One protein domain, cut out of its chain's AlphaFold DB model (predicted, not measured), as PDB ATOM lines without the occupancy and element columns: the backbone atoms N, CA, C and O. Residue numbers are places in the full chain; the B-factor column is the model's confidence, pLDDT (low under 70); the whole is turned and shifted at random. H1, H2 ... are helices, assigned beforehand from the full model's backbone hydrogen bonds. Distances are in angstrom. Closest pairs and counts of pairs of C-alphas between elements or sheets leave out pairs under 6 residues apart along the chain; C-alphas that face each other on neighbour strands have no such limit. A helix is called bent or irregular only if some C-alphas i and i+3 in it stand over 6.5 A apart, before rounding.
ATOM      1  N   GLY A 315      15.757  23.985  36.884       95.06
ATOM      2  CA  GLY A 315      15.266  23.260  38.054       95.06
ATOM      3  C   GLY A 315      14.623  24.156  39.112       95.06
ATOM      4  O   GLY A 315      13.542  23.857  39.621       95.06
ATOM      5  N   ALA A 316      15.249  25.292  39.427       94.56
ATOM      6  CA  ALA A 316      14.648  26.288  40.311       94.56
ATOM      7  C   ALA A 316      13.353  26.866  39.715       94.56
ATOM      8  O   ALA A 316      12.348  26.972  40.414       94.56
ATOM      9  N   TRP A 317      13.340  27.159  38.416       95.56
ATOM     10  CA  TRP A 317      12.166  27.661  37.712       95.56
ATOM     11  C   TRP A 317      10.987  26.682  37.734       95.56
ATOM     12  O   TRP A 317       9.872  27.076  38.072       95.56
ATOM     13  N   LEU A 318      11.223  25.397  37.455       95.56
ATOM     14  CA  LEU A 318      10.190  24.358  37.506       95.56
ATOM     15  C   LEU A 318       9.513  24.288  38.880       95.56
ATOM     16  O   LEU A 318       8.289  24.182  38.949       95.56
ATOM     17  N   ARG A 319      10.286  24.422  39.963       95.31
ATOM     18  CA  ARG A 319       9.743  24.482  41.329       95.31
ATOM     19  C   ARG A 319       8.968  25.770  41.593       95.31
ATOM     20  O   ARG A 319       7.874  25.708  42.146       95.31
ATOM     21  N   ILE A 320       9.483  26.915  41.142       95.88
ATOM     22  CA  ILE A 320       8.798  28.210  41.263       95.88
ATOM     23  C   ILE A 320       7.418  28.170  40.598       95.88
ATOM     24  O   ILE A 320       6.443  28.627  41.190       95.88
ATOM     25  N   ARG A 321       7.297  27.585  39.399       95.50
ATOM     26  CA  ARG A 321       6.006  27.465  38.695       95.50
ATOM     27  C   ARG A 321       4.984  26.613  39.439       95.50
ATOM     28  O   ARG A 321       3.785  26.812  39.270       95.50
ATOM     29  N   GLN A 322       5.451  25.656  40.232       95.19
ATOM     30  CA  GLN A 322       4.597  24.790  41.044       95.19
ATOM     31  C   GLN A 322       4.189  25.451  42.368       95.19
ATOM     32  O   GLN A 322       3.327  24.923  43.071       95.19
ATOM     33  N   ALA A 323       4.784  26.595  42.724       95.38
ATOM     34  CA  ALA A 323       4.485  27.268  43.973       95.38
ATOM     35  C   ALA A 323       3.033  27.776  44.005       95.38
ATOM     36  O   ALA A 323       2.546  28.374  43.034       95.38
ATOM     37  N   PRO A 324       2.330  27.625  45.141       95.31
ATOM     38  CA  PRO A 324       1.043  28.270  45.333       95.31
ATOM     39  C   PRO A 324       1.170  29.777  45.106       95.31
ATOM     40  O   PRO A 324       2.038  30.434  45.674       95.31
ATOM     41  N   ARG A 325       0.276  30.335  44.285       95.31
ATOM     42  CA  ARG A 325       0.260  31.769  43.951       95.31
ATOM     43  C   ARG A 325       1.535  32.269  43.252       95.31
ATOM     44  O   ARG A 325       1.838  33.458  43.346       95.31
ATOM     45  N   ALA A 326       2.236  31.411  42.501       95.88
ATOM     46  CA  ALA A 326       3.420  31.787  41.719       95.88
ATOM     47  C   ALA A 326       3.217  33.072  40.890       95.88
ATOM     48  O   ALA A 326       4.075  33.950  40.913       95.88
ATOM     49  N   ALA A 327       2.054  33.244  40.246       96.50
ATOM     50  CA  ALA A 327       1.732  34.448  39.474       96.50
ATOM     51  C   ALA A 327       1.684  35.737  40.324       96.50
ATOM     52  O   ALA A 327       2.191  36.777  39.901       96.50
ATOM     53  N   ASP A 328       1.117  35.684  41.537       97.12
ATOM     54  CA  ASP A 328       1.082  36.836  42.454       97.12
ATOM     55  C   ASP A 328       2.467  37.118  43.058       97.12
ATOM     56  O   ASP A 328       2.833  38.271  43.267       97.12
ATOM     57  N   LEU A 329       3.251  36.075  43.345       97.00
ATOM     58  CA  LEU A 329       4.613  36.214  43.868       97.00
ATOM     59  C   LEU A 329       5.563  36.775  42.796       97.00
ATOM     60  O   LEU A 329       6.403  37.623  43.094       97.00
ATOM     61  N   ARG A 330       5.396  36.356  41.533       96.31
ATOM     62  CA  ARG A 330       6.142  36.851  40.363       96.31
ATOM     63  C   ARG A 330       5.970  38.351  40.194       96.31
ATOM     64  O   ARG A 330       6.930  39.055  39.905       96.31
ATOM     65  N   LEU A 331       4.762  38.850  40.431       95.12
ATOM     66  CA  LEU A 331       4.469  40.277  40.402       95.12
ATOM     67  C   LEU A 331       5.350  41.069  41.384       95.12
ATOM     68  O   LEU A 331       5.826  42.151  41.046       95.12
ATOM     69  N   GLY A 332       5.619  40.505  42.566       93.88
ATOM     70  CA  GLY A 332       6.494  41.098  43.578       93.88
ATOM     71  C   GLY A 332       7.918  41.363  43.094       93.88
ATOM     72  O   GLY A 332       8.473  42.420  43.397       93.88
ATOM     73  N   PHE A 333       8.491  40.460  42.288       91.06
ATOM     74  CA  PHE A 333       9.826  40.652  41.704       91.06
ATOM     75  C   PHE A 333       9.908  41.932  40.882       91.06
ATOM     76  O   PHE A 333      10.836  42.724  41.036       91.06
ATOM     77  N   PHE A 334       8.921  42.141  40.014       94.38
ATOM     78  CA  PHE A 334       8.908  43.288  39.118       94.38
ATOM     79  C   PHE A 334       8.473  44.569  39.835       94.38
ATOM     80  O   PHE A 334       9.042  45.624  39.571       94.38
ATOM     81  N   LEU A 335       7.559  44.484  40.811       94.62
ATOM     82  CA  LEU A 335       7.197  45.624  41.662       94.62
ATOM     83  C   LEU A 335       8.403  46.159  42.447       94.62
ATOM     84  O   LEU A 335       8.583  47.371  42.519       94.62
ATOM     85  N   ASN A 336       9.273  45.285  42.961       91.44
ATOM     86  CA  ASN A 336      10.495  45.694  43.666       91.44
ATOM     87  C   ASN A 336      11.525  46.415  42.790       91.44
ATOM     88  O   ASN A 336      12.430  47.057  43.322       91.44
ATOM     89  N   ARG A 337      11.411  46.303  41.464       89.12
ATOM     90  CA  ARG A 337      12.269  47.013  40.507       89.12
ATOM     91  C   ARG A 337      11.732  48.383  40.134       89.12
ATOM     92  O   ARG A 337      12.454  49.175  39.524       89.12
ATOM     93  N   CYS A 338      10.486  48.670  40.474       93.75
ATOM     94  CA  CYS A 338       9.854  49.937  40.169       93.75
ATOM     95  C   CYS A 338       9.950  50.926  41.331       93.75
ATOM     96  O   CYS A 338      10.493  50.624  42.391       93.75
ATOM     97  N   ASP A 339       9.458  52.135  41.085       92.06
ATOM     98  CA  ASP A 339       9.374  53.201  42.078       92.06
ATOM     99  C   ASP A 339       8.454  52.828  43.259       92.06
ATOM    100  O   ASP A 339       7.498  52.059  43.107       92.06
ATOM    101  N   ASP A 340       8.714  53.421  44.427       93.19
ATOM    102  CA  ASP A 340       7.936  53.244  45.658       93.19
ATOM    103  C   ASP A 340       6.449  53.567  45.510       93.19
ATOM    104  O   ASP A 340       5.626  52.975  46.210       93.19
ATOM    105  N   ALA A 341       6.069  54.428  44.563       92.88
ATOM    106  CA  ALA A 341       4.668  54.701  44.254       92.88
ATOM    107  C   ALA A 341       3.875  53.428  43.894       92.88
ATOM    108  O   ALA A 341       2.684  53.335  44.187       92.88
ATOM    109  N   LEU A 342       4.524  52.417  43.300       92.75
ATOM    110  CA  LEU A 342       3.888  51.135  42.991       92.75
ATOM    111  C   LEU A 342       3.794  50.190  44.198       92.75
ATOM    112  O   LEU A 342       3.037  49.222  44.125       92.75
ATOM    113  N   ARG A 343       4.502  50.475  45.296       93.38
ATOM    114  CA  ARG A 343       4.561  49.663  46.526       93.38
ATOM    115  C   ARG A 343       3.688  50.215  47.656       93.38
ATOM    116  O   ARG A 343       3.961  50.001  48.834       93.38
ATOM    117  N   GLN A 344       2.635  50.943  47.298       93.25
ATOM    118  CA  GLN A 344       1.645  51.461  48.239       93.25
ATOM    119  C   GLN A 344       0.504  50.454  48.436       93.25
ATOM    120  O   GLN A 344       0.081  49.799  47.487       93.25
ATOM    121  N   GLU A 345      -0.049  50.368  49.650       89.25
ATOM    122  CA  GLU A 345      -1.193  49.487  49.974       89.25
ATOM    123  C   GLU A 345      -2.455  49.799  49.147       89.25
ATOM    124  O   GLU A 345      -3.309  48.942  48.944       89.25
ATOM    125  N   THR A 346      -2.562  51.020  48.617       92.25
ATOM    126  CA  THR A 346      -3.636  51.435  47.704       92.25
ATOM    127  C   THR A 346      -3.510  50.822  46.307       92.25
ATOM    128  O   THR A 346      -4.489  50.808  45.561       92.25
ATOM    129  N   ASN A 347      -2.337  50.296  45.932       93.81
ATOM    130  CA  ASN A 347      -2.144  49.620  44.657       93.81
ATOM    131  C   ASN A 347      -2.661  48.168  44.741       93.81
ATOM    132  O   ASN A 347      -2.068  47.348  45.449       93.81
ATOM    133  N   PRO A 348      -3.695  47.783  43.965       94.88
ATOM    134  CA  PRO A 348      -4.265  46.435  44.027       94.88
ATOM    135  C   PRO A 348      -3.261  45.333  43.654       94.88
ATOM    136  O   PRO A 348      -3.362  44.210  44.150       94.88
ATOM    137  N   ARG A 349      -2.266  45.635  42.807       94.94
ATOM    138  CA  ARG A 349      -1.187  44.700  42.447       94.94
ATOM    139  C   ARG A 349      -0.260  44.431  43.637       94.94
ATOM    140  O   ARG A 349       0.059  43.275  43.908       94.94
ATOM    141  N   TRP A 350       0.103  45.471  44.387       96.00
ATOM    142  CA  TRP A 350       0.907  45.334  45.603       96.00
ATOM    143  C   TRP A 350       0.149  44.590  46.709       96.00
ATOM    144  O   TRP A 350       0.689  43.646  47.283       96.00
ATOM    145  N   ALA A 351      -1.127  44.918  46.935       95.50
ATOM    146  CA  ALA A 351      -1.968  44.229  47.918       95.50
ATOM    147  C   ALA A 351      -2.105  42.720  47.618       95.50
ATOM    148  O   ALA A 351      -1.997  41.883  48.522       95.50
ATOM    149  N   ARG A 352      -2.273  42.343  46.339       96.06
ATOM    150  CA  ARG A 352      -2.273  40.933  45.902       96.06
ATOM    151  C   ARG A 352      -0.955  40.232  46.216       96.06
ATOM    152  O   ARG A 352      -0.980  39.142  46.789       96.06
ATOM    153  N   PHE A 353       0.172  40.862  45.885       97.06
ATOM    154  CA  PHE A 353       1.503  40.343  46.195       97.06
ATOM    155  C   PHE A 353       1.709  40.172  47.712       97.06
ATOM    156  O   PHE A 353       2.094  39.093  48.161       97.06
ATOM    157  N   LYS A 354       1.371  41.179  48.527       97.50
ATOM    158  CA  LYS A 354       1.457  41.101  49.996       97.50
ATOM    159  C   LYS A 354       0.602  39.974  50.565       97.50
ATOM    160  O   LYS A 354       1.072  39.219  51.414       97.50
ATOM    161  N   SER A 355      -0.619  39.804  50.060       96.75
ATOM    162  CA  SER A 355      -1.477  38.673  50.422       96.75
ATOM    163  C   SER A 355      -0.821  37.327  50.081       96.75
ATOM    164  O   SER A 355      -0.909  36.388  50.873       96.75
ATOM    165  N   ALA A 356      -0.142  37.221  48.934       97.31
ATOM    166  CA  ALA A 356       0.577  36.007  48.548       97.31
ATOM    167  C   ALA A 356       1.762  35.718  49.476       97.31
ATOM    168  O   ALA A 356       1.915  34.583  49.923       97.31
ATOM    169  N   MET A 357       2.528  36.745  49.852       97.62
ATOM    170  CA  MET A 357       3.615  36.623  50.827       97.62
ATOM    171  C   MET A 357       3.112  36.153  52.200       97.62
ATOM    172  O   MET A 357       3.712  35.264  52.800       97.62
ATOM    173  N   VAL A 358       1.978  36.680  52.683       96.88
ATOM    174  CA  VAL A 358       1.343  36.214  53.931       96.88
ATOM    175  C   VAL A 358       0.934  34.744  53.823       96.88
ATOM    176  O   VAL A 358       1.250  33.960  54.716       96.88
ATOM    177  N   ALA A 359       0.282  34.354  52.723       96.81
ATOM    178  CA  ALA A 359      -0.143  32.971  52.495       96.81
ATOM    179  C   ALA A 359       1.039  31.986  52.427       96.81
ATOM    180  O   ALA A 359       0.901  30.835  52.831       96.81
ATOM    181  N   ALA A 360       2.203  32.447  51.965       95.88
ATOM    182  CA  ALA A 360       3.441  31.673  51.914       95.88
ATOM    183  C   ALA A 360       4.260  31.711  53.224       95.88
ATOM    184  O   ALA A 360       5.381  31.205  53.267       95.88
ATOM    185  N   GLY A 361       3.741  32.328  54.294       96.12
ATOM    186  CA  GLY A 361       4.429  32.415  55.585       96.12
ATOM    187  C   GLY A 361       5.569  33.440  55.639       96.12
ATOM    188  O   GLY A 361       6.419  33.355  56.520       96.12
ATOM    189  N   GLN A 362       5.589  34.421  54.730       95.50
ATOM    190  CA  GLN A 362       6.592  35.495  54.642       95.50
ATOM    191  C   GLN A 362       5.965  36.901  54.824       95.50
ATOM    192  O   GLN A 362       6.143  37.776  53.980       95.50
ATOM    193  N   PRO A 363       5.205  37.186  55.902       92.56
ATOM    194  CA  PRO A 363       4.342  38.376  55.980       92.56
ATOM    195  C   PRO A 363       5.084  39.728  55.977       92.56
ATOM    196  O   PRO A 363       4.548  40.733  55.500       92.56
ATOM    197  N   GLN A 364       6.306  39.765  56.517       90.44
ATOM    198  CA  GLN A 364       7.047  41.008  56.776       90.44
ATOM    199  C   GLN A 364       8.174  41.285  55.777       90.44
ATOM    200  O   GLN A 364       8.632  42.418  55.681       90.44
ATOM    201  N   GLN A 365       8.622  40.276  55.031       92.50
ATOM    202  CA  GLN A 365       9.757  40.405  54.121       92.50
ATOM    203  C   GLN A 365       9.244  40.453  52.687       92.50
ATOM    204  O   GLN A 365       8.438  39.620  52.291       92.50
ATOM    205  N   THR A 366       9.688  41.438  51.915       93.56
ATOM    206  CA  THR A 366       9.325  41.574  50.497       93.56
ATOM    207  C   THR A 366      10.545  41.648  49.599       93.56
ATOM    208  O   THR A 366      10.390  41.930  48.422       93.56
ATOM    209  N   ASP A 367      11.753  41.436  50.119       93.19
ATOM    210  CA  ASP A 367      12.963  41.371  49.302       93.19
ATOM    211  C   ASP A 367      12.989  40.109  48.420       93.19
ATOM    212  O   ASP A 367      12.244  39.150  48.633       93.19
ATOM    213  N   THR A 368      13.869  40.101  47.418       90.94
ATOM    214  CA  THR A 368      13.999  39.004  46.450       90.94
ATOM    215  C   THR A 368      14.218  37.637  47.104       90.94
ATOM    216  O   THR A 368      13.679  36.640  46.623       90.94
ATOM    217  N   VAL A 369      14.966  37.562  48.211       91.44
ATOM    218  CA  VAL A 369      15.222  36.293  48.907       91.44
ATOM    219  C   VAL A 369      13.934  35.782  49.548       91.44
ATOM    220  O   VAL A 369      13.607  34.603  49.414       91.44
ATOM    221  N   ALA A 370      13.169  36.653  50.203       94.75
ATOM    222  CA  ALA A 370      11.881  36.282  50.776       94.75
ATOM    223  C   ALA A 370      10.872  35.825  49.713       94.75
ATOM    224  O   ALA A 370      10.176  34.831  49.926       94.75
ATOM    225  N   ILE A 371      10.826  36.492  48.553       95.94
ATOM    226  CA  ILE A 371       9.943  36.087  47.449       95.94
ATOM    227  C   ILE A 371      10.339  34.703  46.919       95.94
ATOM    228  O   ILE A 371       9.476  33.845  46.753       95.94
ATOM    229  N   LEU A 372      11.631  34.440  46.712       94.94
ATOM    230  CA  LEU A 372      12.113  33.125  46.268       94.94
ATOM    231  C   LEU A 372      11.779  32.015  47.273       94.94
ATOM    232  O   LEU A 372      11.348  30.936  46.867       94.94
ATOM    233  N   ARG A 373      11.893  32.288  48.581       95.19
ATOM    234  CA  ARG A 373      11.435  31.358  49.629       95.19
ATOM    235  C   ARG A 373       9.939  31.107  49.562       95.19
ATOM    236  O   ARG A 373       9.518  29.956  49.641       95.19
ATOM    237  N   ALA A 374       9.143  32.161  49.376       95.94
ATOM    238  CA  ALA A 374       7.700  32.040  49.190       95.94
ATOM    239  C   ALA A 374       7.341  31.207  47.945       95.94
ATOM    240  O   ALA A 374       6.315  30.533  47.935       95.94
ATOM    241  N   MET A 375       8.207  31.202  46.928       95.81
ATOM    242  CA  MET A 375       8.088  30.373  45.726       95.81
ATOM    243  C   MET A 375       8.725  28.972  45.847       95.81
ATOM    244  O   MET A 375       8.875  28.276  44.847       95.81
ATOM    245  N   GLY A 376       9.118  28.533  47.046       93.00
ATOM    246  CA  GLY A 376       9.609  27.166  47.270       93.00
ATOM    247  C   GLY A 376      11.112  26.946  47.051       93.00
ATOM    248  O   GLY A 376      11.560  25.796  47.037       93.00
ATOM    249  N   ILE A 377      11.907  28.012  46.920       93.56
ATOM    250  CA  ILE A 377      13.376  27.942  46.972       93.56
ATOM    251  C   ILE A 377      13.799  28.113  48.435       93.56
ATOM    252  O   ILE A 377      13.792  29.222  48.963       93.56
ATOM    253  N   ALA A 378      14.105  27.016  49.128       90.56
ATOM    254  CA  ALA A 378      14.262  27.014  50.583       90.56
ATOM    255  C   ALA A 378      15.439  27.885  51.048       90.56
ATOM    256  O   ALA A 378      15.315  28.633  52.024       90.56
ATOM    257  N   ASN A 379      16.560  27.830  50.329       88.81
ATOM    258  CA  ASN A 379      17.727  28.663  50.584       88.81
ATOM    259  C   ASN A 379      18.185  29.342  49.287       88.81
ATOM    260  O   ASN A 379      19.124  28.872  48.651       88.81
ATOM    261  N   PRO A 380      17.571  30.473  48.890       88.81
ATOM    262  CA  PRO A 380      17.881  31.109  47.611       88.81
ATOM    263  C   PRO A 380      19.344  31.524  47.465       88.81
ATOM    264  O   PRO A 380      19.871  31.495  46.361       88.81
ATOM    265  N   VAL A 381      20.010  31.873  48.571       83.12
ATOM    266  CA  VAL A 381      21.438  32.210  48.562       83.12
ATOM    267  C   VAL A 381      22.257  30.986  48.174       83.12
ATOM    268  O   VAL A 381      23.045  31.050  47.243       83.12
ATOM    269  N   GLU A 382      22.035  29.851  48.833       79.69
ATOM    270  CA  GLU A 382      22.764  28.620  48.530       79.69
ATOM    271  C   GLU A 382      22.355  28.022  47.184       79.69
ATOM    272  O   GLU A 382      23.214  27.568  46.443       79.69
ATOM    273  N   GLU A 383      21.074  28.010  46.829       85.06
ATOM    274  CA  GLU A 383      20.579  27.343  45.621       85.06
ATOM    275  C   GLU A 383      20.899  28.113  44.334       85.06
ATOM    276  O   GLU A 383      21.114  27.493  43.293       85.06
ATOM    277  N   LEU A 384      20.961  29.449  44.402       85.12
ATOM    278  CA  LEU A 384      21.181  30.318  43.240       85.12
ATOM    279  C   LEU A 384      22.600  30.898  43.163       85.12
ATOM    280  O   LEU A 384      22.876  31.753  42.320       85.12
ATOM    281  N   GLN A 385      23.520  30.440  44.014       78.00
ATOM    282  CA  GLN A 385      24.917  30.866  43.978       78.00
ATOM    283  C   GLN A 385      25.788  29.968  43.096       78.00
ATOM    284  O   GLN A 385      25.795  28.738  43.206       78.00
ATOM    285  N   ILE A 386      26.619  30.616  42.282       71.94
ATOM    286  CA  ILE A 386      27.719  29.995  41.546       71.94
ATOM    287  C   ILE A 386      28.953  29.981  42.458       71.94
ATOM    288  O   ILE A 386      29.317  31.018  43.010       71.94
ATOM    289  N   GLY A 387      29.642  28.844  42.587       61.91
ATOM    290  CA  GLY A 387      31.034  28.862  43.047       61.91
ATOM    291  C   GLY A 387      31.377  28.489  44.479       61.91
ATOM    292  O   GLY A 387      32.556  28.560  44.818       61.91
ATOM    293  N   LYS A 388      30.431  28.059  45.321       59.34
ATOM    294  CA  LYS A 388      30.753  27.632  46.693       59.34
ATOM    295  C   LYS A 388      30.103  26.308  47.070       59.34
ATOM    296  O   LYS A 388      28.988  26.003  46.659       59.34
ATOM    297  N   THR A 389      30.841  25.523  47.851       52.09
ATOM    298  CA  THR A 389      30.341  24.346  48.567       52.09
ATOM    299  C   THR A 389      29.546  24.802  49.792       52.09
ATOM    300  O   THR A 389      29.903  25.811  50.405       52.09
ATOM    301  N   ALA A 390      28.520  24.040  50.189       47.66
ATOM    302  CA  ALA A 390      27.693  24.326  51.369       47.66
ATOM    303  C   ALA A 390      28.494  24.685  52.652       47.66
ATOM    304  O   ALA A 390      28.108  25.632  53.334       47.66
ATOM    305  N   PRO A 391      29.641  24.040  52.974       49.22
ATOM    306  CA  PRO A 391      30.417  24.351  54.182       49.22
ATOM    307  C   PRO A 391      31.202  25.672  54.133       49.22
ATOM    308  O   PRO A 391      31.636  26.151  55.175       49.22
ATOM    309  N   TYR A 401      30.663  39.177  43.392       33.53
ATOM    310  CA  TYR A 401      31.835  38.938  42.543       33.53
ATOM    311  C   TYR A 401      31.833  37.554  41.901       33.53
ATOM    312  O   TYR A 401      32.220  36.553  42.498       33.53
ATOM    313  N   ASN A 402      31.410  37.524  40.643       40.78
ATOM    314  CA  ASN A 402      31.758  36.509  39.662       40.78
ATOM    315  C   ASN A 402      31.577  37.158  38.282       40.78
ATOM    316  O   ASN A 402      30.735  38.035  38.142       40.78
ATOM    317  N   GLN A 403      32.341  36.805  37.252       39.12
ATOM    318  CA  GLN A 403      32.175  37.431  35.926       39.12
ATOM    319  C   GLN A 403      30.867  37.012  35.216       39.12
ATOM    320  O   GLN A 403      30.528  37.558  34.170       39.12
ATOM    321  N   ALA A 404      30.079  36.139  35.855       43.69
ATOM    322  CA  ALA A 404      28.619  36.191  35.848       43.69
ATOM    323  C   ALA A 404      28.144  37.055  37.041       43.69
ATOM    324  O   ALA A 404      27.895  36.535  38.125       43.69
ATOM    325  N   ALA A 405      28.122  38.385  36.891       38.91
ATOM    326  CA  ALA A 405      27.980  39.325  38.020       38.91
ATOM    327  C   ALA A 405      26.599  39.322  38.695       38.91
ATOM    328  O   ALA A 405      26.409  39.967  39.725       38.91
ATOM    329  N   SER A 406      25.645  38.581  38.143       52.06
ATOM    330  CA  SER A 406      24.392  38.268  38.796       52.06
ATOM    331  C   SER A 406      24.348  36.780  39.138       52.06
ATOM    332  O   SER A 406      24.632  35.925  38.300       52.06
ATOM    333  N   GLY A 407      24.009  36.452  40.388       69.25
ATOM    334  CA  GLY A 407      23.665  35.076  40.750       69.25
ATOM    335  C   GLY A 407      22.548  34.524  39.851       69.25
ATOM    336  O   GLY A 407      21.920  35.263  39.094       69.25
ATOM    337  N   LEU A 408      22.235  33.233  39.965       85.50
ATOM    338  CA  LEU A 408      21.222  32.584  39.113       85.50
ATOM    339  C   LEU A 408      19.830  33.232  39.214       85.50
ATOM    340  O   LEU A 408      18.995  33.039  38.336       85.50
ATOM    341  N   THR A 409      19.594  34.047  40.248       86.25
ATOM    342  CA  THR A 409      18.420  34.910  40.430       86.25
ATOM    343  C   THR A 409      17.996  35.637  39.164       86.25
ATOM    344  O   THR A 409      16.811  35.776  38.898       86.25
ATOM    345  N   THR A 410      18.935  36.094  38.357       83.38
ATOM    346  CA  THR A 410      18.602  36.921  37.204       83.38
ATOM    347  C   THR A 410      18.186  36.130  35.980       83.38
ATOM    348  O   THR A 410      17.327  36.558  35.208       83.38
ATOM    349  N   PHE A 411      18.710  34.916  35.851       87.81
ATOM    350  CA  PHE A 411      18.177  33.924  34.932       87.81
ATOM    351  C   PHE A 411      16.750  33.530  35.349       87.81
ATOM    352  O   PHE A 411      15.878  33.386  34.495       87.81
ATOM    353  N   ILE A 412      16.476  33.442  36.657       91.75
ATOM    354  CA  ILE A 412      15.118  33.221  37.176       91.75
ATOM    355  C   ILE A 412      14.191  34.384  36.826       91.75
ATOM    356  O   ILE A 412      13.090  34.155  36.343       91.75
ATOM    357  N   GLU A 413      14.615  35.632  37.007       90.88
ATOM    358  CA  GLU A 413      13.811  36.798  36.620       90.88
ATOM    359  C   GLU A 413      13.540  36.860  35.114       90.88
ATOM    360  O   GLU A 413      12.461  37.279  34.700       90.88
ATOM    361  N   PHE A 414      14.500  36.430  34.293       90.50
ATOM    362  CA  PHE A 414      14.309  36.316  32.853       90.50
ATOM    363  C   PHE A 414      13.221  35.289  32.501       90.50
ATOM    364  O   PHE A 414      12.331  35.589  31.704       90.50
ATOM    365  N   LEU A 415      13.236  34.119  33.146       93.69
ATOM    366  CA  LEU A 415      12.196  33.092  33.000       93.69
ATOM    367  C   LEU A 415      10.834  33.566  33.529       93.69
ATOM    368  O   LEU A 415       9.808  33.343  32.893       93.69
ATOM    369  N   LEU A 416      10.825  34.283  34.655       95.00
ATOM    370  CA  LEU A 416       9.628  34.922  35.198       95.00
ATOM    371  C   LEU A 416       9.050  35.950  34.213       95.00
ATOM    372  O   LEU A 416       7.835  36.040  34.069       95.00
ATOM    373  N   LEU A 417       9.892  36.722  33.519       94.38
ATOM    374  CA  LEU A 417       9.428  37.688  32.523       94.38
ATOM    375  C   LEU A 417       8.786  36.986  31.317       94.38
ATOM    376  O   LEU A 417       7.738  37.431  30.856       94.38
ATOM    377  N   ASP A 418       9.385  35.899  30.824       95.06
ATOM    378  CA  ASP A 418       8.812  35.078  29.747       95.06
ATOM    379  C   ASP A 418       7.419  34.539  30.112       95.06
ATOM    380  O   ASP A 418       6.463  34.752  29.365       95.06
ATOM    381  N   ASP A 419       7.280  33.940  31.296       95.56
ATOM    382  CA  ASP A 419       6.004  33.406  31.793       95.56
ATOM    383  C   ASP A 419       4.964  34.521  31.998       95.56
ATOM    384  O   ASP A 419       3.785  34.347  31.696       95.56
ATOM    385  N   TRP A 420       5.388  35.716  32.428       95.62
ATOM    386  CA  TRP A 420       4.476  36.855  32.550       95.62
ATOM    387  C   TRP A 420       3.997  37.383  31.203       95.62
ATOM    388  O   TRP A 420       2.830  37.731  31.074       95.62
ATOM    389  N   ILE A 421       4.856  37.418  30.187       95.94
ATOM    390  CA  ILE A 421       4.452  37.814  28.832       95.94
ATOM    391  C   ILE A 421       3.474  36.798  28.234       95.94
ATOM    392  O   ILE A 421       2.569  37.197  27.500       95.94
ATOM    393  N   ALA A 422       3.624  35.508  28.555       95.19
ATOM    394  CA  ALA A 422       2.658  34.489  28.158       95.19
ATOM    395  C   ALA A 422       1.268  34.749  28.772       95.19
ATOM    396  O   ALA A 422       0.264  34.646  28.067       95.19
ATOM    397  N   ASP A 423       1.217  35.158  30.045       95.44
ATOM    398  CA  ASP A 423      -0.031  35.514  30.735       95.44
ATOM    399  C   ASP A 423      -0.586  36.892  30.322       95.44
ATOM    400  O   ASP A 423      -1.800  37.101  30.291       95.44
ATOM    401  N   GLU A 424       0.289  37.847  30.002       95.88
ATOM    402  CA  GLU A 424      -0.043  39.231  29.654       95.88
ATOM    403  C   GLU A 424       0.626  39.660  28.329       95.88
ATOM    404  O   GLU A 424       1.590  40.433  28.330       95.88
ATOM    405  N   PRO A 425       0.083  39.246  27.163       96.31
ATOM    406  CA  PRO A 425       0.701  39.505  25.855       96.31
ATOM    407  C   PRO A 425       0.909  40.987  25.507       96.31
ATOM    408  O   PRO A 425       1.717  41.320  24.639       96.31
ATOM    409  N   GLU A 426       0.184  41.893  26.168       95.62
ATOM    410  CA  GLU A 426       0.378  43.341  26.046       95.62
ATOM    411  C   GLU A 426       1.774  43.783  26.503       95.62
ATOM    412  O   GLU A 426       2.384  44.633  25.855       95.62
ATOM    413  N   LEU A 427       2.327  43.164  27.552       94.25
ATOM    414  CA  LEU A 427       3.694  43.439  27.990       94.25
ATOM    415  C   LEU A 427       4.696  43.089  26.881       94.25
ATOM    416  O   LEU A 427       5.578  43.888  26.576       94.25
ATOM    417  N   GLY A 428       4.512  41.949  26.208       93.44
ATOM    418  CA  GLY A 428       5.337  41.555  25.061       93.44
ATOM    419  C   GLY A 428       5.255  42.550  23.898       93.44
ATOM    420  O   GLY A 428       6.278  42.894  23.307       93.44
ATOM    421  N   ARG A 429       4.060  43.087  23.601       94.56
ATOM    422  CA  ARG A 429       3.893  44.151  22.591       94.56
ATOM    423  C   ARG A 429       4.635  45.430  22.971       94.56
ATOM    424  O   ARG A 429       5.266  46.038  22.111       94.56
ATOM    425  N   ARG A 430       4.605  45.815  24.248       93.19
ATOM    426  CA  ARG A 430       5.333  46.988  24.758       93.19
ATOM    427  C   ARG A 430       6.841  46.809  24.652       93.19
ATOM    428  O   ARG A 430       7.519  47.725  24.204       93.19
ATOM    429  N   LEU A 431       7.360  45.623  24.974       89.44
ATOM    430  CA  LEU A 431       8.777  45.302  24.774       89.44
ATOM    431  C   LEU A 431       9.171  45.285  23.292       89.44
ATOM    432  O   LEU A 431      10.260  45.734  22.951       89.44
ATOM    433  N   ALA A 432       8.286  44.819  22.407       90.12
ATOM    434  CA  ALA A 432       8.515  44.854  20.963       90.12
ATOM    435  C   ALA A 432       8.525  46.283  20.386       90.12
ATOM    436  O   ALA A 432       9.151  46.520  19.355       90.12
ATOM    437  N   ALA A 433       7.830  47.223  21.037       90.06
ATOM    438  CA  ALA A 433       7.788  48.633  20.652       90.06
ATOM    439  C   ALA A 433       8.996  49.441  21.154       90.06
ATOM    440  O   ALA A 433       9.241  50.540  20.658       90.06
ATOM    441  N   LEU A 434       9.754  48.916  22.125       83.75
ATOM    442  CA  LEU A 434      11.025  49.512  22.515       83.75
ATOM    443  C   LEU A 434      12.011  49.333  21.357       83.75
ATOM    444  O   LEU A 434      12.302  48.205  20.950       83.75
ATOM    445  N   ALA A 435      12.479  50.462  20.815       68.62
ATOM    446  CA  ALA A 435      13.470  50.481  19.748       68.62
ATOM    447  C   ALA A 435      14.685  49.633  20.144       68.62
ATOM    448  O   ALA A 435      15.054  49.596  21.322       68.62
ATOM    449  N   ASP A 436      15.294  48.969  19.157       64.44
ATOM    450  CA  ASP A 436      16.582  48.304  19.328       64.44
ATOM    451  C   ASP A 436      17.519  49.239  20.107       64.44
ATOM    452  O   ASP A 436      17.721  50.399  19.736       64.44
ATOM    453  N   VAL A 437      18.089  48.723  21.197       58.41
ATOM    454  CA  VAL A 437      19.110  49.406  22.005       58.41
ATOM    455  C   VAL A 437      20.387  49.693  21.197       58.41
ATOM    456  O   VAL A 437      21.326  50.277  21.726       58.41
ATOM    457  N   GLY A 438      20.391  49.363  19.903       52.31
ATOM    458  CA  GLY A 438      21.355  49.765  18.894       52.31
ATOM    459  C   GLY A 438      22.467  48.741  18.786       52.31
ATOM    460  O   GLY A 438      22.789  48.072  19.757       52.31
ATOM    461  N   ARG A 439      23.099  48.623  17.612       55.25
ATOM    462  CA  ARG A 439      24.278  47.762  17.418       55.25
ATOM    463  C   ARG A 439      25.435  48.244  18.303       55.25
ATOM    464  O   ARG A 439      25.940  49.341  18.083       55.25
ATOM    465  N   GLY A 440      25.908  47.414  19.235       55.34
ATOM    466  CA  GLY A 440      27.159  47.645  19.965       55.34
ATOM    467  C   GLY A 440      27.068  47.491  21.485       55.34
ATOM    468  O   GLY A 440      26.263  46.736  22.017       55.34
ATOM    469  N   TYR A 441      27.971  48.175  22.186       47.00
ATOM    470  CA  TYR A 441      28.008  48.257  23.646       47.00
ATOM    471  C   TYR A 441      27.283  49.544  24.051       47.00
ATOM    472  O   TYR A 441      27.872  50.622  23.982       47.00
ATOM    473  N   VAL A 442      26.011  49.473  24.441       46.06
ATOM    474  CA  VAL A 442      25.281  50.654  24.931       46.06
ATOM    475  C   VAL A 442      25.165  50.547  26.445       46.06
ATOM    476  O   VAL A 442      24.608  49.589  26.966       46.06
ATOM    477  N   ASN A 443      25.748  51.504  27.176       43.12
ATOM    478  CA  ASN A 443      25.701  51.576  28.647       43.12
ATOM    479  C   ASN A 443      26.176  50.309  29.387       43.12
ATOM    480  O   ASN A 443      25.609  49.927  30.407       43.12
ATOM    481  N   GLY A 444      27.211  49.633  28.885       41.91
ATOM    482  CA  GLY A 444      27.712  48.409  29.520       41.91
ATOM    483  C   GLY A 444      27.053  47.116  29.019       41.91
ATOM    484  O   GLY A 444      27.498  46.021  29.367       41.91
ATOM    485  N   VAL A 445      26.017  47.242  28.188       44.38
ATOM    486  CA  VAL A 445      25.196  46.146  27.685       44.38
ATOM    487  C   VAL A 445      25.580  45.843  26.237       44.38
ATOM    488  O   VAL A 445      25.466  46.698  25.363       44.38
ATOM    489  N   TYR A 446      26.051  44.620  25.985       49.66
ATOM    490  CA  TYR A 446      26.380  44.146  24.638       49.66
ATOM    491  C   TYR A 446      25.101  43.691  23.933       49.66
ATOM    492  O   TYR A 446      24.447  42.748  24.382       49.66
ATOM    493  N   THR A 447      24.744  44.344  22.834       52.62
ATOM    494  CA  THR A 447      23.508  44.066  22.081       52.62
ATOM    495  C   THR A 447      23.716  43.128  20.891       52.62
ATOM    496  O   THR A 447      22.741  42.676  20.303       52.62
ATOM    497  N   GLY A 448      24.959  42.726  20.601       49.88
ATOM    498  CA  GLY A 448      25.264  41.655  19.651       49.88
ATOM    499  C   GLY A 448      25.071  42.005  18.172       49.88
ATOM    500  O   GLY A 448      24.140  42.689  17.763       49.88
ATOM    501  N   TYR A 449      25.965  41.493  17.326       48.84
ATOM    502  CA  TYR A 449      25.838  41.558  15.870       48.84
ATOM    503  C   TYR A 449      24.821  40.520  15.359       48.84
ATOM    504  O   TYR A 449      25.082  39.321  15.402       48.84
ATOM    505  N   GLY A 450      23.709  40.986  14.783       48.41
ATOM    506  CA  GLY A 450      23.048  40.321  13.649       48.41
ATOM    507  C   GLY A 450      22.217  39.055  13.900       48.41
ATOM    508  O   GLY A 450      21.772  38.455  12.926       48.41
ATOM    509  N   LEU A 451      21.954  38.650  15.143       49.03
ATOM    510  CA  LEU A 451      21.073  37.509  15.436       49.03
ATOM    511  C   LEU A 451      19.658  37.978  15.796       49.03
ATOM    512  O   LEU A 451      19.244  37.838  16.937       49.03
ATOM    513  N   GLY A 452      18.946  38.549  14.816       49.00
ATOM    514  CA  GLY A 452      17.494  38.784  14.875       49.00
ATOM    515  C   GLY A 452      17.008  39.542  16.109       49.00
ATOM    516  O   GLY A 452      16.303  38.972  16.931       49.00
ATOM    517  N   MET A 453      17.405  40.804  16.288       62.03
ATOM    518  CA  MET A 453      16.878  41.618  17.390       62.03
ATOM    519  C   MET A 453      16.557  43.024  16.901       62.03
ATOM    520  O   MET A 453      17.245  43.980  17.230       62.03
ATOM    521  N   ALA A 454      15.498  43.157  16.099       68.44
ATOM    522  CA  ALA A 454      14.922  44.466  15.794       68.44
ATOM    523  C   ALA A 454      14.338  45.146  17.052       68.44
ATOM    524  O   ALA A 454      14.103  46.353  17.040       68.44
ATOM    525  N   ASN A 455      14.078  44.374  18.120       80.56
ATOM    526  CA  ASN A 455      13.577  44.842  19.414       80.56
ATOM    527  C   ASN A 455      13.853  43.831  20.554       80.56
ATOM    528  O   ASN A 455      14.327  42.712  20.331       80.56
ATOM    529  N   LEU A 456      13.517  44.222  21.792       81.81
ATOM    530  CA  LEU A 456      13.730  43.416  23.006       81.81
ATOM    531  C   LEU A 456      12.883  42.132  23.066       81.81
ATOM    532  O   LEU A 456      13.287  41.166  23.712       81.81
ATOM    533  N   GLU A 457      11.719  42.086  22.417       86.94
ATOM    534  CA  GLU A 457      10.871  40.885  22.404       86.94
ATOM    535  C   GLU A 457      11.456  39.793  21.496       86.94
ATOM    536  O   GLU A 457      11.489  38.622  21.876       86.94
ATOM    537  N   GLU A 458      11.966  40.158  20.317       82.88
ATOM    538  CA  GLU A 458      12.664  39.225  19.423       82.88
ATOM    539  C   GLU A 458      13.909  38.646  20.114       82.88
ATOM    540  O   GLU A 458      14.123  37.431  20.136       82.88
ATOM    541  N   ALA A 459      14.642  39.512  20.815       80.19
ATOM    542  CA  ALA A 459      15.785  39.154  21.636       80.19
ATOM    543  C   ALA A 459      15.470  38.159  22.749       80.19
ATOM    544  O   ALA A 459      16.181  37.165  22.950       80.19
ATOM    545  N   ARG A 460      14.380  38.416  23.473       87.69
ATOM    546  CA  ARG A 460      13.865  37.526  24.507       87.69
ATOM    547  C   ARG A 460      13.498  36.167  23.914       87.69
ATOM    548  O   ARG A 460      13.960  35.155  24.432       87.69
ATOM    549  N   ARG A 461      12.733  36.127  22.816       87.12
ATOM    550  CA  ARG A 461      12.326  34.873  22.149       87.12
ATOM    551  C   ARG A 461      13.517  34.060  21.673       87.12
ATOM    552  O   ARG A 461      13.549  32.857  21.910       87.12
ATOM    553  N   PHE A 462      14.497  34.709  21.051       83.88
ATOM    554  CA  PHE A 462      15.733  34.059  20.629       83.88
ATOM    555  C   PHE A 462      16.434  33.405  21.827       83.88
ATOM    556  O   PHE A 462      16.716  32.206  21.815       83.88
ATOM    557  N   ARG A 463      16.653  34.157  22.911       83.75
ATOM    558  CA  ARG A 463      17.315  33.640  24.120       83.75
ATOM    559  C   ARG A 463      16.514  32.528  24.793       83.75
ATOM    560  O   ARG A 463      17.113  31.535  25.193       83.75
ATOM    561  N   MET A 464      15.191  32.656  24.879       88.88
ATOM    562  CA  MET A 464      14.316  31.615  25.424       88.88
ATOM    563  C   MET A 464      14.384  30.339  24.593       88.88
ATOM    564  O   MET A 464      14.610  29.269  25.150       88.88
ATOM    565  N   LEU A 465      14.278  30.439  23.267       88.19
ATOM    566  CA  LEU A 465      14.394  29.289  22.375       88.19
ATOM    567  C   LEU A 465      15.745  28.591  22.567       88.19
ATOM    568  O   LEU A 465      15.788  27.406  22.888       88.19
ATOM    569  N   HIS A 466      16.849  29.325  22.439       83.94
ATOM    570  CA  HIS A 466      18.184  28.731  22.443       83.94
ATOM    571  C   HIS A 466      18.674  28.275  23.825       83.94
ATOM    572  O   HIS A 466      19.573  27.437  23.882       83.94
ATOM    573  N   ASN A 467      18.112  28.785  24.927       84.75
ATOM    574  CA  ASN A 467      18.534  28.402  26.280       84.75
ATOM    575  C   ASN A 467      17.532  27.554  27.046       84.75
ATOM    576  O   ASN A 467      17.951  26.886  27.977       84.75
ATOM    577  N   TYR A 468      16.253  27.542  26.683       89.56
ATOM    578  CA  TYR A 468      15.236  26.794  27.428       89.56
ATOM    579  C   TYR A 468      14.211  26.086  26.531       89.56
ATOM    580  O   TYR A 468      13.550  25.174  27.004       89.56
ATOM    581  N   GLY A 469      14.083  26.463  25.252       90.12
ATOM    582  CA  GLY A 469      13.155  25.829  24.306       90.12
ATOM    583  C   GLY A 469      13.744  24.650  23.525       90.12
ATOM    584  O   GLY A 469      13.010  23.759  23.105       90.12
ATOM    585  N   LEU A 470      15.064  24.629  23.314       89.62
ATOM    586  CA  LEU A 470      15.769  23.522  22.664       89.62
ATOM    587  C   LEU A 470      16.336  22.551  23.703       89.62
ATOM    588  O   LEU A 470      16.945  22.978  24.686       89.62
ATOM    589  N   HIS A 471      16.230  21.251  23.431       87.81
ATOM    590  CA  HIS A 471      16.748  20.174  24.282       87.81
ATOM    591  C   HIS A 471      17.543  19.148  23.472       87.81
ATOM    592  O   HIS A 471      17.460  19.112  22.238       87.81
ATOM    593  N   GLY A 472      18.317  18.311  24.170       85.69
ATOM    594  CA  GLY A 472      19.054  17.199  23.569       85.69
ATOM    595  C   GLY A 472      19.860  17.610  22.332       85.69
ATOM    596  O   GLY A 472      20.645  18.557  22.349       85.69
ATOM    597  N   GLU A 473      19.667  16.906  21.222       79.19
ATOM    598  CA  GLU A 473      20.437  17.165  20.004       79.19
ATOM    599  C   GLU A 473      20.109  18.480  19.305       79.19
ATOM    600  O   GLU A 473      20.963  19.021  18.606       79.19
ATOM    601  N   ASP A 474      18.883  18.985  19.427       83.81
ATOM    602  CA  ASP A 474      18.503  20.248  18.787       83.81
ATOM    603  C   ASP A 474      19.258  21.407  19.423       83.81
ATOM    604  O   ASP A 474      19.780  22.284  18.730       83.81
ATOM    605  N   LEU A 475      19.420  21.333  20.740       86.00
ATOM    606  CA  LEU A 475      20.285  22.230  21.473       86.00
ATOM    607  C   LEU A 475      21.753  22.051  21.091       86.00
ATOM    608  O   LEU A 475      22.408  23.045  20.790       86.00
ATOM    609  N   GLN A 476      22.265  20.814  21.051       83.75
ATOM    610  CA  GLN A 476      23.657  20.559  20.658       83.75
ATOM    611  C   GLN A 476      23.968  21.173  19.288       83.75
ATOM    612  O   GLN A 476      24.956  21.892  19.161       83.75
ATOM    613  N   ARG A 477      23.097  20.973  18.290       78.94
ATOM    614  CA  ARG A 477      23.256  21.573  16.957       78.94
ATOM    615  C   ARG A 477      23.178  23.087  16.997       78.94
ATOM    616  O   ARG A 477      23.946  23.754  16.317       78.94
ATOM    617  N   SER A 478      22.265  23.640  17.793       79.94
ATOM    618  CA  SER A 478      22.215  25.082  18.011       79.94
ATOM    619  C   SER A 478      23.551  25.596  18.554       79.94
ATOM    620  O   SER A 478      24.045  26.610  18.069       79.94
ATOM    621  N   ARG A 479      24.165  24.900  19.519       79.00
ATOM    622  CA  ARG A 479      25.488  25.269  20.039       79.00
ATOM    623  C   ARG A 479      26.564  25.133  18.963       79.00
ATOM    624  O   ARG A 479      27.324  26.065  18.785       79.00
ATOM    625  N   GLU A 480      26.600  24.042  18.207       75.75
ATOM    626  CA  GLU A 480      27.589  23.837  17.134       75.75
ATOM    627  C   GLU A 480      27.463  24.878  16.007       75.75
ATOM    628  O   GLU A 480      28.469  25.407  15.540       75.75
ATOM    629  N   LYS A 481      26.233  25.222  15.597       72.12
ATOM    630  CA  LYS A 481      25.956  26.153  14.491       72.12
ATOM    631  C   LYS A 481      26.117  27.616  14.883       72.12
ATOM    632  O   LYS A 481      26.629  28.413  14.100       72.12
ATOM    633  N   HIS A 482      25.624  27.998  16.059       63.88
ATOM    634  CA  HIS A 482      25.517  29.406  16.422       63.88
ATOM    635  C   HIS A 482      26.713  29.938  17.202       63.88
ATOM    636  O   HIS A 482      26.759  31.147  17.392       63.88
ATOM    637  N   THR A 483      27.713  29.120  17.563       55.47
ATOM    638  CA  THR A 483      28.961  29.579  18.208       55.47
ATOM    639  C   THR A 483      29.929  30.296  17.265       55.47
ATOM    640  O   THR A 483      31.135  30.086  17.323       55.47
ATOM    641  N   ALA A 484      29.420  31.189  16.419       49.25
ATOM    642  CA  ALA A 484      30.217  32.292  15.899       49.25
ATOM    643  C   ALA A 484      30.739  33.146  17.082       49.25
ATOM    644  O   ALA A 484      30.143  33.096  18.166       49.25
ATOM    645  N   PRO A 485      31.785  33.975  16.901       51.91
ATOM    646  CA  PRO A 485      32.379  34.798  17.964       51.91
ATOM    647  C   PRO A 485      31.406  35.642  18.811       51.91
ATOM    648  O   PRO A 485      31.744  36.054  19.912       51.91
ATOM    649  N   ASN A 486      30.170  35.847  18.347       51.88
ATOM    650  CA  ASN A 486      29.149  36.656  19.014       51.88
ATOM    651  C   ASN A 486      28.204  35.856  19.941       51.88
ATOM    652  O   ASN A 486      27.387  36.450  20.643       51.88
ATOM    653  N   TYR A 487      28.263  34.518  19.956       54.38
ATOM    654  CA  TYR A 487      27.357  33.685  20.771       54.38
ATOM    655  C   TYR A 487      27.673  33.719  22.264       54.38
ATOM    656  O   TYR A 487      26.783  33.556  23.102       54.38
ATOM    657  N   PHE A 488      28.947  33.951  22.585       54.69
ATOM    658  CA  PHE A 488      29.445  34.092  23.950       54.69
ATOM    659  C   PHE A 488      28.680  35.180  24.713       54.69
ATOM    660  O   PHE A 488      28.304  34.980  25.868       54.69
ATOM    661  N   ASP A 489      28.339  36.279  24.034       54.88
ATOM    662  CA  ASP A 489      27.559  37.365  24.622       54.88
ATOM    663  C   ASP A 489      26.073  37.006  24.802       54.88
ATOM    664  O   ASP A 489      25.444  37.458  25.758       54.88
ATOM    665  N   GLY A 490      25.498  36.159  23.943       53.75
ATOM    666  CA  GLY A 490      24.070  35.816  23.980       53.75
ATOM    667  C   GLY A 490      23.655  34.907  25.143       53.75
ATOM    668  O   GLY A 490      22.550  35.049  25.667       53.75
ATOM    669  N   LEU A 491      24.534  33.989  25.555       55.03
ATOM    670  CA  LEU A 491      24.262  32.975  26.586       55.03
ATOM    671  C   LEU A 491      24.420  33.517  28.017       55.03
ATOM    672  O   LEU A 491      23.616  33.194  28.885       55.03
ATOM    673  N   TRP A 492      25.422  34.365  28.266       56.44
ATOM    674  CA  TRP A 492      25.733  34.857  29.619       56.44
ATOM    675  C   TRP A 492      25.281  36.284  29.900       56.44
ATOM    676  O   TRP A 492      25.102  36.647  31.059       56.44
ATOM    677  N   ARG A 493      25.006  37.089  28.868       60.97
ATOM    678  CA  ARG A 493      24.386  38.413  29.043       60.97
ATOM    679  C   ARG A 493      22.876  38.371  28.828       60.97
ATOM    680  O   ARG A 493      22.276  39.394  28.477       60.97
ATOM    681  N   MET A 494      22.262  37.197  29.035       57.53
ATOM    682  CA  MET A 494      20.815  36.983  28.906       57.53
ATOM    683  C   MET A 494      20.006  38.032  29.673       57.53
ATOM    684  O   MET A 494      18.988  38.508  29.175       57.53
ATOM    685  N   GLU A 495      20.512  38.450  30.827       60.84
ATOM    686  CA  GLU A 495      19.862  39.431  31.681       60.84
ATOM    687  C   GLU A 495      20.244  40.882  31.352       60.84
ATOM    688  O   GLU A 495      19.358  41.707  31.130       60.84
ATOM    689  N   GLN A 496      21.550  41.193  31.300       58.94
ATOM    690  CA  GLN A 496      22.055  42.568  31.153       58.94
ATOM    691  C   GLN A 496      21.503  43.246  29.888       58.94
ATOM    692  O   GLN A 496      21.235  44.442  29.892       58.94
ATOM    693  N   GLY A 497      21.269  42.449  28.839       62.50
ATOM    694  CA  GLY A 497      20.644  42.848  27.574       62.50
ATOM    695  C   GLY A 497      19.165  43.214  27.625       62.50
ATOM    696  O   GLY A 497      18.701  43.915  26.734       62.50
ATOM    697  N   LEU A 498      18.414  42.699  28.601       74.56
ATOM    698  CA  LEU A 498      16.953  42.651  28.521       74.56
ATOM    699  C   LEU A 498      16.250  43.241  29.730       74.56
ATOM    700  O   LEU A 498      15.388  44.090  29.543       74.56
ATOM    701  N   LEU A 499      16.599  42.838  30.953       80.56
ATOM    702  CA  LEU A 499      15.833  43.261  32.129       80.56
ATOM    703  C   LEU A 499      16.020  44.749  32.431       80.56
ATOM    704  O   LEU A 499      15.048  45.425  32.765       80.56
ATOM    705  N   THR A 500      17.236  45.274  32.261       81.12
ATOM    706  CA  THR A 500      17.507  46.704  32.460       81.12
ATOM    707  C   THR A 500      16.768  47.566  31.429       81.12
ATOM    708  O   THR A 500      16.017  48.441  31.860       81.12
ATOM    709  N   PRO A 501      16.862  47.317  30.103       81.25
ATOM    710  CA  PRO A 501      16.072  48.069  29.122       81.25
ATOM    711  C   PRO A 501      14.555  47.849  29.235       81.25
ATOM    712  O   PRO A 501      13.778  48.759  28.959       81.25
ATOM    713  N   ALA A 502      14.113  46.663  29.667       87.19
ATOM    714  CA  ALA A 502      12.694  46.355  29.852       87.19
ATOM    715  C   ALA A 502      12.077  47.038  31.080       87.19
ATOM    716  O   ALA A 502      10.851  47.110  31.170       87.19
ATOM    717  N   ARG A 503      12.893  47.524  32.027       89.75
ATOM    718  CA  ARG A 503      12.431  48.058  33.317       89.75
ATOM    719  C   ARG A 503      11.355  49.125  33.150       89.75
ATOM    720  O   ARG A 503      10.313  49.024  33.789       89.75
ATOM    721  N   ASP A 504      11.573  50.105  32.279       89.19
ATOM    722  CA  ASP A 504      10.637  51.221  32.113       89.19
ATOM    723  C   ASP A 504       9.302  50.759  31.518       89.19
ATOM    724  O   ASP A 504       8.240  51.152  32.004       89.19
ATOM    725  N   ALA A 505       9.334  49.856  30.532       91.88
ATOM    726  CA  ALA A 505       8.122  49.259  29.972       91.88
ATOM    727  C   ALA A 505       7.372  48.407  31.006       91.88
ATOM    728  O   ALA A 505       6.150  48.514  31.109       91.88
ATOM    729  N   ILE A 506       8.092  47.614  31.806       94.31
ATOM    730  CA  ILE A 506       7.522  46.821  32.901       94.31
ATOM    731  C   ILE A 506       6.861  47.737  33.938       94.31
ATOM    732  O   ILE A 506       5.718  47.505  34.326       94.31
ATOM    733  N   CYS A 507       7.538  48.802  34.368       95.25
ATOM    734  CA  CYS A 507       7.003  49.711  35.376       95.25
ATOM    735  C   CYS A 507       5.826  50.540  34.848       95.25
ATOM    736  O   CYS A 507       4.842  50.709  35.568       95.25
ATOM    737  N   SER A 508       5.868  50.986  33.587       94.06
ATOM    738  CA  SER A 508       4.728  51.640  32.925       94.06
ATOM    739  C   SER A 508       3.519  50.710  32.876       94.06
ATOM    740  O   SER A 508       2.424  51.080  33.303       94.06
ATOM    741  N   HIS A 509       3.737  49.458  32.463       95.06
ATOM    742  CA  HIS A 509       2.701  48.430  32.426       95.06
ATOM    743  C   HIS A 509       2.105  48.169  33.818       95.06
ATOM    744  O   HIS A 509       0.884  48.082  33.979       95.06
ATOM    745  N   LEU A 510       2.950  48.134  34.856       94.44
ATOM    746  CA  LEU A 510       2.530  48.002  36.254       94.44
ATOM    747  C   LEU A 510       1.709  49.194  36.763       94.44
ATOM    748  O   LEU A 510       0.825  48.997  37.600       94.44
ATOM    749  N   GLN A 511       1.943  50.389  36.223       93.06
ATOM    750  CA  GLN A 511       1.172  51.605  36.503       93.06
ATOM    751  C   GLN A 511      -0.119  51.716  35.679       93.06
ATOM    752  O   GLN A 511      -0.917  52.610  35.940       93.06
ATOM    753  N   GLY A 512      -0.333  50.835  34.695       91.06
ATOM    754  CA  GLY A 512      -1.464  50.932  33.766       91.06
ATOM    755  C   GLY A 512      -1.321  52.070  32.750       91.06
ATOM    756  O   GLY A 512      -2.330  52.538  32.227       91.06
TER     757      GLY A 512
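What this domain is: This is residues 315 to 391 and 401 to 512 of the 513 residues of an uncharacterized protein of Rhizobacter sp. AJA081-3 (UniProt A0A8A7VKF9). The longest helix, H7, runs through the middle of a body of crossed helices, with one group, H1 to H6, on one side of it and another, H8 to H11, on the other. H12 lies beside H7 between the groups and packs on H2 of the first and H8 of the second; H4 and H5 pack on H2, while H10 lies farthest out. The printed part has 189 residues with twelve named helices, H1 to H12 in order along the chain, and no named strand; the class is all helix. The whole is compact, with a radius of gyration of the C-alphas of 17.2 A and spans of 48 by 44 by 30 A.

How they stand to each other: H7, residues 409 to 423, touches H2, residues 326 to 335, closest at the C-alphas of Arg 330 and Leu 416, 6.5 A apart, at a steep tilt of 66 degrees, opposite ways. With its residues 412 to 415 alone, H7 only just touches H1, residues 315 to 322, with 3 pairs of C-alphas within 8 A; the closest are those of Trp 317 and Ile 412, 6.3 A apart. H2 is the hub, touching four helices. It touches H4, residues 348 to 359, closest at the C-alphas of Asp 328 and Phe 353, 5.1 A apart, at a steep tilt of 56 degrees, opposite ways. It touches H5, residues 368 to 374, at a shallow tilt of 12 degrees, opposite ways, with the C-alphas of Leu 329 and Ile 371 closest at 6.4 A. H5 also touches H6, residues 380 to 383, closest at the C-alphas of Val 369 and Pro 380, 6.0 A apart. H3, residues 340 to 343, touches no helix but is near H4, the C-alphas of Arg 343 and Trp 350 being closest at 5.7 A. H12, residues 499 to 511, touches H2 with residues 506 to 510 alone, about perpendicular at 75 degrees, closest at the C-alphas of Phe 334 and Ile 506, 7.3 A apart. It also touches H8, residues 425 to 433, closest at the C-alphas of Arg 430 and Ala 505, 6.3 A apart. H9, residues 456 to 469, touches H8 with residues 456 to 458 alone, closest at the C-alphas of Ala 432 and Glu 457, 4.8 A apart. H9 only just touches H11, residues 487 to 492, with 3 pairs of C-alphas within 8 A; the closest are those of Arg 463 and Gly 490, 7.1 A apart. H10, residues 472 to 482, touches no helix but is near H9, the C-alphas of His 466 and Leu 475 being closest at 6.9 A. The O i to N i+4 pairs are within hydrogen-bond range throughout H1, H4, H5, H7, H8, H9 and H10, and in 3 of 6 in H2, 1 of 2 in H11 and 7 of 9 in H12; H3 and H6 are too short for such a pair.

Where its parts are: H7 is 20.9 A long from C-alpha 409 at (18.420, 34.910, 40.430) to C-alpha 423 at (-0.031, 35.514, 30.735). H9 is 17.6 A long, H12 17.4 A and H4 16.4 A. H1 begins at C-alpha 315, (15.266, 23.260, 38.054), and H12 ends at C-alpha 511, (1.172, 51.605, 36.503). H12 is irregular, but only just, with C-alphas 501 and 504 7.0 A apart.

The domain as a whole: The two C-alphas farthest apart, those of Thr 346 and Glu 480, are 51.7 A apart. Residues 392 to 400 are not printed, and C-alphas 391 and 401 across this cut are 18.7 A apart. The link from H8 to H9 is long, residues 434 to 455; in it residues 441 to 442 pair with 445 to 446, antiparallel. The mean pLDDT of the printed part is 81.1, with 48 residues under 70: 387 to 391, 401 to 407, 435 to 454 and 482 to 497.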